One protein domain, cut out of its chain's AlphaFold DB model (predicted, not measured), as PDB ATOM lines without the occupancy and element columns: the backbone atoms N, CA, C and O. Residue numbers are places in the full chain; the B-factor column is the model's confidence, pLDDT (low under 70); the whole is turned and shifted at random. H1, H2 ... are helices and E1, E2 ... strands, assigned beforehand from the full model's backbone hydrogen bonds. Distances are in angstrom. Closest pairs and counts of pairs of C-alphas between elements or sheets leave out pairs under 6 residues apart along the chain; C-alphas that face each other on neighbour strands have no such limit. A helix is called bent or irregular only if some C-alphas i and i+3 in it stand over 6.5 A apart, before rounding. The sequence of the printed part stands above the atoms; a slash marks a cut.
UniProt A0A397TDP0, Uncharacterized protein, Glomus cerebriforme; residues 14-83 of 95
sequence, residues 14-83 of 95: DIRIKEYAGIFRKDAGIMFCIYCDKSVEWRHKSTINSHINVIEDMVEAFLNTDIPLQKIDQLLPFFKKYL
ATOM      1  N   ASP A  14     107.903  98.270 100.088       95.38
ATOM      2  CA  ASP A  14     107.482  98.903  98.834       95.38
ATOM      3  C   ASP A  14     106.444  98.038  98.093       95.38
ATOM      4  O   ASP A  14     105.470  98.558  97.547       95.38
ATOM      5  N   ILE A  15     106.588  96.706  98.147       95.44
ATOM      6  CA  ILE A  15     105.573  95.760  97.656       95.44
ATOM      7  C   ILE A  15     104.266  95.935  98.436       95.44
ATOM      8  O   ILE A  15     103.207  95.988  97.819       95.44
ATOM      9  N   ARG A  16     104.323  96.062  99.770       94.88
ATOM     10  CA  ARG A  16     103.123  96.267 100.603       94.88
ATOM     11  C   ARG A  16     102.411  97.570 100.276       94.88
ATOM     12  O   ARG A  16     101.206  97.560 100.069       94.88
ATOM     13  N   ILE A  17     103.141  98.672 100.159       96.19
ATOM     14  CA  ILE A  17     102.545  99.960  99.784       96.19
ATOM     15  C   ILE A  17     101.871  99.873  98.412       96.19
ATOM     16  O   ILE A  17     100.798 100.436  98.223       96.19
ATOM     17  N   LYS A  18     102.453  99.125  97.468       96.19
ATOM     18  CA  LYS A  18     101.832  98.889  96.161       96.19
ATOM     19  C   LYS A  18     100.585  98.000  96.240       96.19
ATOM     20  O   LYS A  18      99.627  98.268  95.524       96.19
ATOM     21  N   GLU A  19     100.591  96.955  97.072       95.94
ATOM     22  CA  GLU A  19      99.410  96.105  97.319       95.94
ATOM     23  C   GLU A  19      98.241  96.912  97.914       95.94
ATOM     24  O   GLU A  19      97.093  96.666  97.559       95.94
ATOM     25  N   TYR A  20      98.538  97.887  98.777       95.38
ATOM     26  CA  TYR A  20      97.568  98.743  99.471       95.38
ATOM     27  C   TYR A  20      97.711 100.208  99.026       95.38
ATOM     28  O   TYR A  20      97.915 101.121  99.837       95.38
ATOM     29  N   ALA A  21      97.670 100.418  97.709       95.31
ATOM     30  CA  ALA A  21      97.923 101.715  97.095       95.31
ATOM     31  C   ALA A  21      96.975 102.798  97.636       95.31
ATOM     32  O   ALA A  21      95.767 102.601  97.724       95.31
ATOM     33  N   GLY A  22      97.537 103.958  97.985       95.56
ATOM     34  CA  GLY A  22      96.773 105.101  98.491       95.56
ATOM     35  C   GLY A  22      96.451 105.060  99.987       95.56
ATOM     36  O   GLY A  22      95.909 106.035 100.484       95.56
ATOM     37  N   ILE A  23      96.811 103.999 100.716       96.31
ATOM     38  CA  ILE A  23      96.548 103.886 102.165       96.31
ATOM     39  C   ILE A  23      97.817 104.130 102.994       96.31
ATOM     40  O   ILE A  23      97.762 104.674 104.100       96.31
ATOM     41  N   PHE A  24      98.978 103.741 102.463       97.81
ATOM     42  CA  PHE A  24     100.243 103.797 103.188       97.81
ATOM     43  C   PHE A  24     101.315 104.584 102.444       97.81
ATOM     44  O   PHE A  24     101.374 104.594 101.215       97.81
ATOM     45  N   ARG A  25     102.212 105.192 103.220       97.38
ATOM     46  CA  ARG A  25     103.440 105.828 102.742       97.38
ATOM     47  C   ARG A  25     104.649 105.275 103.487       97.38
ATOM     48  O   ARG A  25     104.533 104.815 104.622       97.38
ATOM     49  N   LYS A  26     105.815 105.327 102.849       97.06
ATOM     50  CA  LYS A  26     107.098 104.968 103.458       97.06
ATOM     51  C   LYS A  26     107.819 106.233 103.878       97.06
ATOM     52  O   LYS A  26     107.985 107.127 103.054       97.06
ATOM     53  N   ASP A  27     108.300 106.257 105.111       97.12
ATOM     54  CA  ASP A  27     109.211 107.289 105.595       97.12
ATOM     55  C   ASP A  27     110.295 106.650 106.467       97.12
ATOM     56  O   ASP A  27     109.993 105.817 107.319       97.12
ATOM     57  N   ALA A  28     111.563 106.956 106.188       95.19
ATOM     58  CA  ALA A  28     112.733 106.383 106.867       95.19
ATOM     59  C   ALA A  28     112.715 104.838 107.033       95.19
ATOM     60  O   ALA A  28     113.252 104.292 107.993       95.19
ATOM     61  N   GLY A  29     112.093 104.111 106.096       94.00
ATOM     62  CA  GLY A  29     111.957 102.645 106.157       94.00
ATOM     63  C   GLY A  29     110.803 102.128 107.027       94.00
ATOM     64  O   GLY A  29     110.643 100.915 107.160       94.00
ATOM     65  N   ILE A  30     109.980 103.023 107.569       96.69
ATOM     66  CA  ILE A  30     108.781 102.733 108.358       96.69
ATOM     67  C   ILE A  30     107.543 102.967 107.481       96.69
ATOM     68  O   ILE A  30     107.501 103.897 106.674       96.69
ATOM     69  N   MET A  31     106.538 102.096 107.609       97.69
ATOM     70  CA  MET A  31     105.264 102.230 106.897       97.69
ATOM     71  C   MET A  31     104.285 103.016 107.762       97.69
ATOM     72  O   MET A  31     103.959 102.577 108.862       97.69
ATOM     73  N   PHE A  32     103.805 104.148 107.263       97.75
ATOM     74  CA  PHE A  32     102.827 104.999 107.934       97.75
ATOM     75  C   PHE A  32     101.489 104.962 107.206       97.75
ATOM     76  O   PHE A  32     101.441 105.043 105.977       97.75
ATOM     77  N   CYS A  33     100.400 104.876 107.962       96.25
ATOM     78  CA  CYS A  33      99.058 105.107 107.436       96.25
ATOM     79  C   CYS A  33      98.884 106.591 107.084       96.25
ATOM     80  O   CYS A  33      99.216 107.459 107.894       96.25
ATOM     81  N   ILE A  34      98.343 106.899 105.902       95.19
ATOM     82  CA  ILE A  34      98.111 108.295 105.503       95.19
ATOM     83  C   ILE A  34      96.958 108.958 106.268       95.19
ATOM     84  O   ILE A  34      96.919 110.178 106.347       95.19
ATOM     85  N   TYR A  35      96.045 108.167 106.840       90.19
ATOM     86  CA  TYR A  35      94.857 108.678 107.527       90.19
ATOM     87  C   TYR A  35      95.122 109.034 108.992       90.19
ATOM     88  O   TYR A  35      94.654 110.062 109.465       90.19
ATOM     89  N   CYS A  36      95.864 108.193 109.723       88.56
ATOM     90  CA  CYS A  36      96.072 108.364 111.169       88.56
ATOM     91  C   CYS A  36      97.522 108.663 111.576       88.56
ATOM     92  O   CYS A  36      97.808 108.816 112.765       88.56
ATOM     93  N   ASP A  37      98.439 108.699 110.609       91.81
ATOM     94  CA  ASP A  37      99.863 108.969 110.810       91.81
ATOM     95  C   ASP A  37     100.587 108.010 111.776       91.81
ATOM     96  O   ASP A  37     101.651 108.300 112.323       91.81
ATOM     97  N   LYS A  38     100.010 106.828 112.010       92.12
ATOM     98  CA  LYS A  38     100.627 105.781 112.827       92.12
ATOM     99  C   LYS A  38     101.475 104.851 111.978       92.12
ATOM    100  O   LYS A  38     101.111 104.503 110.855       92.12
ATOM    101  N   SER A  39     102.590 104.417 112.561       96.50
ATOM    102  CA  SER A  39     103.401 103.334 112.020       96.50
ATOM    103  C   SER A  39     102.625 102.017 112.085       96.50
ATOM    104  O   SER A  39     102.083 101.680 113.140       96.50
ATOM    105  N   VAL A  40     102.616 101.259 110.994       95.88
ATOM    106  CA  VAL A  40     101.942  99.960 110.889       95.88
ATOM    107  C   VAL A  40     102.967  98.890 110.525       95.88
ATOM    108  O   VAL A  40     103.740  99.048 109.580       95.88
ATOM    109  N   GLU A  41     102.977  97.788 111.274       96.06
ATOM    110  CA  GLU A  41     103.814  96.628 110.960       96.06
ATOM    111  C   GLU A  41     103.354  96.004 109.634       96.06
ATOM    112  O   GLU A  41     102.197  95.615 109.471       96.06
ATOM    113  N   TRP A  42     104.267  95.923 108.668       95.44
ATOM    114  CA  TRP A  42     103.953  95.577 107.279       95.44
ATOM    115  C   TRP A  42     104.248  94.112 106.943       95.44
ATOM    116  O   TRP A  42     103.824  93.605 105.894       95.44
ATOM    117  N   ARG A  43     104.972  93.396 107.814       93.69
ATOM    118  CA  ARG A  43     105.355  91.998 107.564       93.69
ATOM    119  C   ARG A  43     104.132  91.085 107.453       93.69
ATOM    120  O   ARG A  43     104.084  90.233 106.561       93.69
ATOM    121  N   HIS A  44     103.104  91.321 108.265       94.25
ATOM    122  CA  HIS A  44     101.899  90.494 108.319       94.25
ATOM    123  C   HIS A  44     100.691  91.200 107.688       94.25
ATOM    124  O   HIS A  44     100.251  92.237 108.177       94.25
ATOM    125  N   LYS A  45     100.100  90.605 106.635       95.00
ATOM    126  CA  LYS A  45      98.869  91.134 106.006       95.00
ATOM    127  C   LYS A  45      97.714  91.254 106.999       95.00
ATOM    128  O   LYS A  45      96.920  92.173 106.883       95.00
ATOM    129  N   SER A  46      97.629  90.354 107.981       95.69
ATOM    130  CA  SER A  46      96.601  90.406 109.026       95.69
ATOM    131  C   SER A  46      96.675  91.693 109.847       95.69
ATOM    132  O   SER A  46      95.641  92.292 110.113       95.69
ATOM    133  N   THR A  47      97.878  92.160 110.193       94.69
ATOM    134  CA  THR A  47      98.072  93.431 110.903       94.69
ATOM    135  C   THR A  47      97.650  94.621 110.048       94.69
ATOM    136  O   THR A  47      96.961  95.511 110.538       94.69
ATOM    137  N   ILE A  48      98.004  94.608 108.760       95.62
ATOM    138  CA  ILE A  48      97.608  95.653 107.806       95.62
ATOM    139  C   ILE A  48      96.084  95.690 107.650       95.62
ATOM    140  O   ILE A  48      95.476  96.742 107.824       95.62
ATOM    141  N   ASN A  49      95.462  94.541 107.381       96.62
ATOM    142  CA  ASN A  49      94.017  94.434 107.194       96.62
ATOM    143  C   ASN A  49      93.260  94.831 108.464       96.62
ATOM    144  O   ASN A  49      92.312  95.597 108.391       96.62
ATOM    145  N   SER A  50      93.710  94.381 109.640       94.62
ATOM    146  CA  SER A  50      93.093  94.781 110.907       94.62
ATOM    147  C   SER A  50      93.146  96.293 111.121       94.62
ATOM    148  O   SER A  50      92.210  96.851 111.682       94.62
ATOM    149  N   HIS A  51      94.223  96.957 110.694       93.81
ATOM    150  CA  HIS A  51      94.337  98.410 110.782       93.81
ATOM    151  C   HIS A  51      93.375  99.122 109.821       93.81
ATOM    152  O   HIS A  51      92.741 100.096 110.216       93.81
ATOM    153  N   ILE A  52      93.254  98.629 108.585       94.88
ATOM    154  CA  ILE A  52      92.337  99.174 107.573       94.88
ATOM    155  C   ILE A  52      90.885  99.032 108.028       94.88
ATOM    156  O   ILE A  52      90.171 100.028 108.030       94.88
ATOM    157  N   ASN A  53      90.484  97.846 108.494       94.69
ATOM    158  CA  ASN A  53      89.109  97.593 108.931       94.69
ATOM    159  C   ASN A  53      88.668  98.579 110.020       94.69
ATOM    160  O   ASN A  53      87.576  99.114 109.953       94.69
ATOM    161  N   VAL A  54      89.540  98.902 110.985       89.12
ATOM    162  CA  VAL A  54      89.219  99.900 112.023       89.12
ATOM    163  C   VAL A  54      88.940 101.283 111.424       89.12
ATOM    164  O   VAL A  54      88.072 102.001 111.916       89.12
ATOM    165  N   ILE A  55      89.678 101.679 110.385       89.62
ATOM    166  CA  ILE A  55      89.470 102.962 109.703       89.62
ATOM    167  C   ILE A  55      88.157 102.934 108.919       89.62
ATOM    168  O   ILE A  55      87.383 103.884 109.020       89.62
ATOM    169  N   GLU A  56      87.902 101.860 108.171       92.50
ATOM    170  CA  GLU A  56      86.676 101.682 107.386       92.50
ATOM    171  C   GLU A  56      85.435 101.660 108.287       92.50
ATOM    172  O   GLU A  56      84.539 102.477 108.080       92.50
ATOM    173  N   ASP A  57      85.437 100.846 109.346       91.62
ATOM    174  CA  ASP A  57      84.343 100.748 110.319       91.62
ATOM    175  C   ASP A  57      84.071 102.104 110.995       91.62
ATOM    176  O   ASP A  57      82.920 102.490 111.217       91.62
ATOM    177  N   MET A  58      85.127 102.862 111.319       88.19
ATOM    178  CA  MET A  58      84.979 104.195 111.907       88.19
ATOM    179  C   MET A  58      84.357 105.179 110.910       88.19
ATOM    180  O   MET A  58      83.454 105.928 111.278       88.19
ATOM    181  N   VAL A  59      84.817 105.192 109.658       89.56
ATOM    182  CA  VAL A  59      84.258 106.068 108.619       89.56
ATOM    183  C   VAL A  59      82.797 105.712 108.352       89.56
ATOM    184  O   VAL A  59      81.953 106.607 108.326       89.56
ATOM    185  N   GLU A  60      82.481 104.425 108.224       92.81
ATOM    186  CA  GLU A  60      81.118 103.942 108.017       92.81
ATOM    187  C   GLU A  60      80.193 104.339 109.174       92.81
ATOM    188  O   GLU A  60      79.121 104.895 108.937       92.81
ATOM    189  N   ALA A  61      80.612 104.137 110.428       90.50
ATOM    190  CA  ALA A  61      79.813 104.514 111.591       90.50
ATOM    191  C   ALA A  61      79.488 106.017 111.612       90.50
ATOM    192  O   ALA A  61      78.371 106.405 111.956       90.50
ATOM    193  N   PHE A  62      80.443 106.864 111.227       90.44
ATOM    194  CA  PHE A  62      80.251 108.314 111.191       90.44
ATOM    195  C   PHE A  62      79.323 108.733 110.053       90.44
ATOM    196  O   PHE A  62      78.425 109.544 110.272       90.44
ATOM    197  N   LEU A  63      79.491 108.146 108.867       90.25
ATOM    198  CA  LEU A  63      78.609 108.399 107.726       90.25
ATOM    199  C   LEU A  63      77.170 107.964 108.022       90.25
ATOM    200  O   LEU A  63      76.245 108.737 107.798       90.25
ATOM    201  N   ASN A  64      76.980 106.774 108.596       93.69
ATOM    202  CA  ASN A  64      75.657 106.230 108.913       93.69
ATOM    203  C   ASN A  64      74.930 106.982 110.040       93.69
ATOM    204  O   ASN A  64      73.728 106.804 110.219       93.69
ATOM    205  N   THR A  65      75.648 107.787 110.827       91.31
ATOM    206  CA  THR A  65      75.086 108.585 111.930       91.31
ATOM    207  C   THR A  65      75.036 110.079 111.617       91.31
ATOM    208  O   THR A  65      74.799 110.884 112.519       91.31
ATOM    209  N   ASP A  66      75.268 110.458 110.355       92.12
ATOM    210  CA  ASP A  66      75.343 111.848 109.895       92.12
ATOM    211  C   ASP A  66      76.335 112.701 110.713       92.12
ATOM    212  O   ASP A  66      76.172 113.916 110.878       92.12
ATOM    213  N   ILE A  67      77.395 112.075 111.238       89.25
ATOM    214  CA  ILE A  67      78.479 112.766 111.932       89.25
ATOM    215  C   ILE A  67      79.510 113.203 110.883       89.25
ATOM    216  O   ILE A  67      80.151 112.357 110.256       89.25
ATOM    217  N   PRO A  68      79.758 114.516 110.708       88.81
ATOM    218  CA  PRO A  68      80.781 114.979 109.780       88.81
ATOM    219  C   PRO A  68      82.161 114.445 110.173       88.81
ATOM    220  O   PRO A  68      82.575 114.591 111.326       88.81
ATOM    221  N   LEU A  69      82.910 113.893 109.212       84.94
ATOM    222  CA  LEU A  69      84.258 113.358 109.453       84.94
ATOM    223  C   LEU A  69      85.211 114.414 110.039       84.94
ATOM    224  O   LEU A  69      86.093 114.083 110.825       84.94
ATOM    225  N   GLN A  70      84.993 115.704 109.755       83.88
ATOM    226  CA  GLN A  70      85.778 116.802 110.339       83.88
ATOM    227  C   GLN A  70      85.632 116.899 111.870       83.88
ATOM    228  O   GLN A  70      86.456 117.527 112.531       83.88
ATOM    229  N   LYS A  71      84.588 116.297 112.456       85.62
ATOM    230  CA  LYS A  71      84.394 116.251 113.912       85.62
ATOM    231  C   LYS A  71      85.149 115.101 114.586       85.62
ATOM    232  O   LYS A  71      85.177 115.071 115.815       85.62
ATOM    233  N   ILE A  72      85.795 114.199 113.835       83.12
ATOM    234  CA  ILE A  72      86.608 113.106 114.406       83.12
ATOM    235  C   ILE A  72      87.665 113.666 115.361       83.12
ATOM    236  O   ILE A  72      87.825 113.144 116.465       83.12
ATOM    237  N   ASP A  73      88.314 114.776 114.999       82.62
ATOM    238  CA  ASP A  73      89.346 115.406 115.829       82.62
ATOM    239  C   ASP A  73      88.829 115.826 117.211       82.62
ATOM    240  O   ASP A  73      89.552 115.746 118.205       82.62
ATOM    241  N   GLN A  74      87.552 116.204 117.299       87.25
ATOM    242  CA  GLN A  74      86.899 116.568 118.560       87.25
ATOM    243  C   GLN A  74      86.594 115.339 119.425       87.25
ATOM    244  O   GLN A  74      86.511 115.451 120.649       87.25
ATOM    245  N   LEU A  75      86.460 114.160 118.810       84.94
ATOM    246  CA  LEU A  75      86.229 112.883 119.487       84.94
ATOM    247  C   LEU A  75      87.534 112.156 119.842       84.94
ATOM    248  O   LEU A  75      87.531 111.296 120.725       84.94
ATOM    249  N   LEU A  76      88.674 112.531 119.248       81.06
ATOM    250  CA  LEU A  76      89.981 111.945 119.572       81.06
ATOM    251  C   LEU A  76      90.311 111.954 121.077       81.06
ATOM    252  O   LEU A  76      90.797 110.928 121.561       81.06
ATOM    253  N   PRO A  77      90.074 113.034 121.856       85.50
ATOM    254  CA  PRO A  77      90.311 113.013 123.300       85.50
ATOM    255  C   PRO A  77      89.453 111.971 124.022       85.50
ATOM    256  O   PRO A  77      89.947 111.290 124.922       85.50
ATOM    257  N   PHE A  78      88.192 111.810 123.605       84.94
ATOM    258  CA  PHE A  78      87.294 110.790 124.141       84.94
ATOM    259  C   PHE A  78      87.827 109.388 123.824       84.94
ATOM    260  O   PHE A  78      88.038 108.593 124.741       84.94
ATOM    261  N   PHE A  79      88.148 109.106 122.560       81.19
ATOM    262  CA  PHE A  79      88.679 107.803 122.157       81.19
ATOM    263  C   PHE A  79      89.999 107.470 122.858       81.19
ATOM    264  O   PHE A  79      90.135 106.387 123.414       81.19
ATOM    265  N   LYS A  80      90.947 108.409 122.954       79.31
ATOM    266  CA  LYS A  80      92.208 108.191 123.692       79.31
ATOM    267  C   LYS A  80      91.986 107.899 125.178       79.31
ATOM    268  O   LYS A  80      92.779 107.183 125.794       79.31
ATOM    269  N   LYS A  81      90.942 108.482 125.771       82.56
ATOM    270  CA  LYS A  81      90.612 108.286 127.183       82.56
ATOM    271  C   LYS A  81      89.949 106.930 127.430       82.56
ATOM    272  O   LYS A  81      90.315 106.281 128.409       82.56
ATOM    273  N   TYR A  82      89.025 106.515 126.562       77.44
ATOM    274  CA  TYR A  82      88.122 105.389 126.825       77.44
ATOM    275  C   TYR A  82      88.344 104.153 125.938       77.44
ATOM    276  O   TYR A  82      88.121 103.042 126.405       77.44
ATOM    277  N   LEU A  83      88.836 104.303 124.706       73.25
ATOM    278  CA  LEU A  83      89.121 103.195 123.784       73.25
ATOM    279  C   LEU A  83      90.578 102.737 123.907       73.25
ATOM    280  O   LEU A  83      91.392 102.912 122.999       73.25
TER     281      LEU A  83
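AT A GLANCE: This is residues 14 to 83 of the 95 residues of an uncharacterized protein of Glomus cerebriforme (UniProt A0A397TDP0). What does one see first? A small head made of the short helix H1 and the two-stranded hairpin E1 and E2 lies at one end, the long helix H2 runs away from it like a bar, and at the far end of H2 the helix H3 turns off at a corner, with residues 73 to 83 sticking out. What is it built of? The printed part has 70 residues, with three named helices and two named strands in the order H1, E1, E2, H2, H3; the sheet has the order E1, E2 and is antiparallel, and the class is mostly helix. How tightly is it gathered? The whole is only just loose, close to compact, with a radius of gyration of the C-alphas of 13.5 A, and it is elongated, spanning 36 by 23 by 19 A along its three main axes.

IN THESE COORDINATES: Where does the printed part begin? H1 holds residues 14 to 19, 8.7 A from first to last C-alpha, and C-alpha 14 stands at (107.482, 98.903, 98.834). Where are the strands? E1 is residues 24 to 27, 9.9 A from first to last C-alpha, and E2 is residues 30 to 33, 10.1 A from first to last C-alpha. Where are the longer helices? H2 holds residues 45 to 64, 27.8 A from first to last C-alpha, from C-alpha 45 at (98.869, 91.134, 106.006) to C-alpha 64 at (75.657, 106.230, 108.913). H3 holds residues 69 to 82, 19.5 A from first to last C-alpha, and C-alpha 82 stands at (88.122, 105.389, 126.825). H3 is only just irregular: C-alphas 74 and 77 are 6.8 A apart, and its line is a rough one.

HOW THE PARTS SIT: How does H1 stand to the strands? It has 4 pairs of C-alphas within 8 A of E1, the closest being those of Ile 17 and Phe 24 at 5.6 A, and 1 such pair with E2, the C-alphas of Ile 17 and Met 31 at 7.9 A. H1 touches no helix, and it is apart from H2 and H3. How do the two strands pair? E1 and E2 form a hairpin of antiparallel neighbours, their directions at 144 degrees, and C-alphas 24 and 33 face each other at 4.6 A. N 25 and O 32 are within hydrogen-bond range at 2.9 A, as are N 32 and O 25 at 2.8 A. How do the two longer helices meet? H2, with residues 59 to 63 alone, and H3, with residue 69 alone, only just touch, with 3 pairs of C-alphas within 8 A, and only at the corner by their link; the closest C-alphas are those of Phe 62 and Leu 69 at 6.7 A. They run opposite ways at a steep tilt of 63 degrees. What do the helix backbones show? In H1 and H2 every O i to N i+4 pair is within hydrogen-bond range; in H3 it is 6 of 10.

THE WHOLE: How large is it? The two C-alphas farthest apart are those of Ala 28 and Thr 65, at 38.0 A, and the C-alphas of Asp 14 and Leu 83 are 31.3 A apart. Is it unbroken, and which links are long? The printed part has no cut; the link from E2 to H2, 11 residues, is long, while those from H1 to E1, E1 to E2 and H2 to H3 are tight. Where is the model's confidence low? No printed residue is under 70; the mean pLDDT of the printed part is 91.5, and that of H3 is 83.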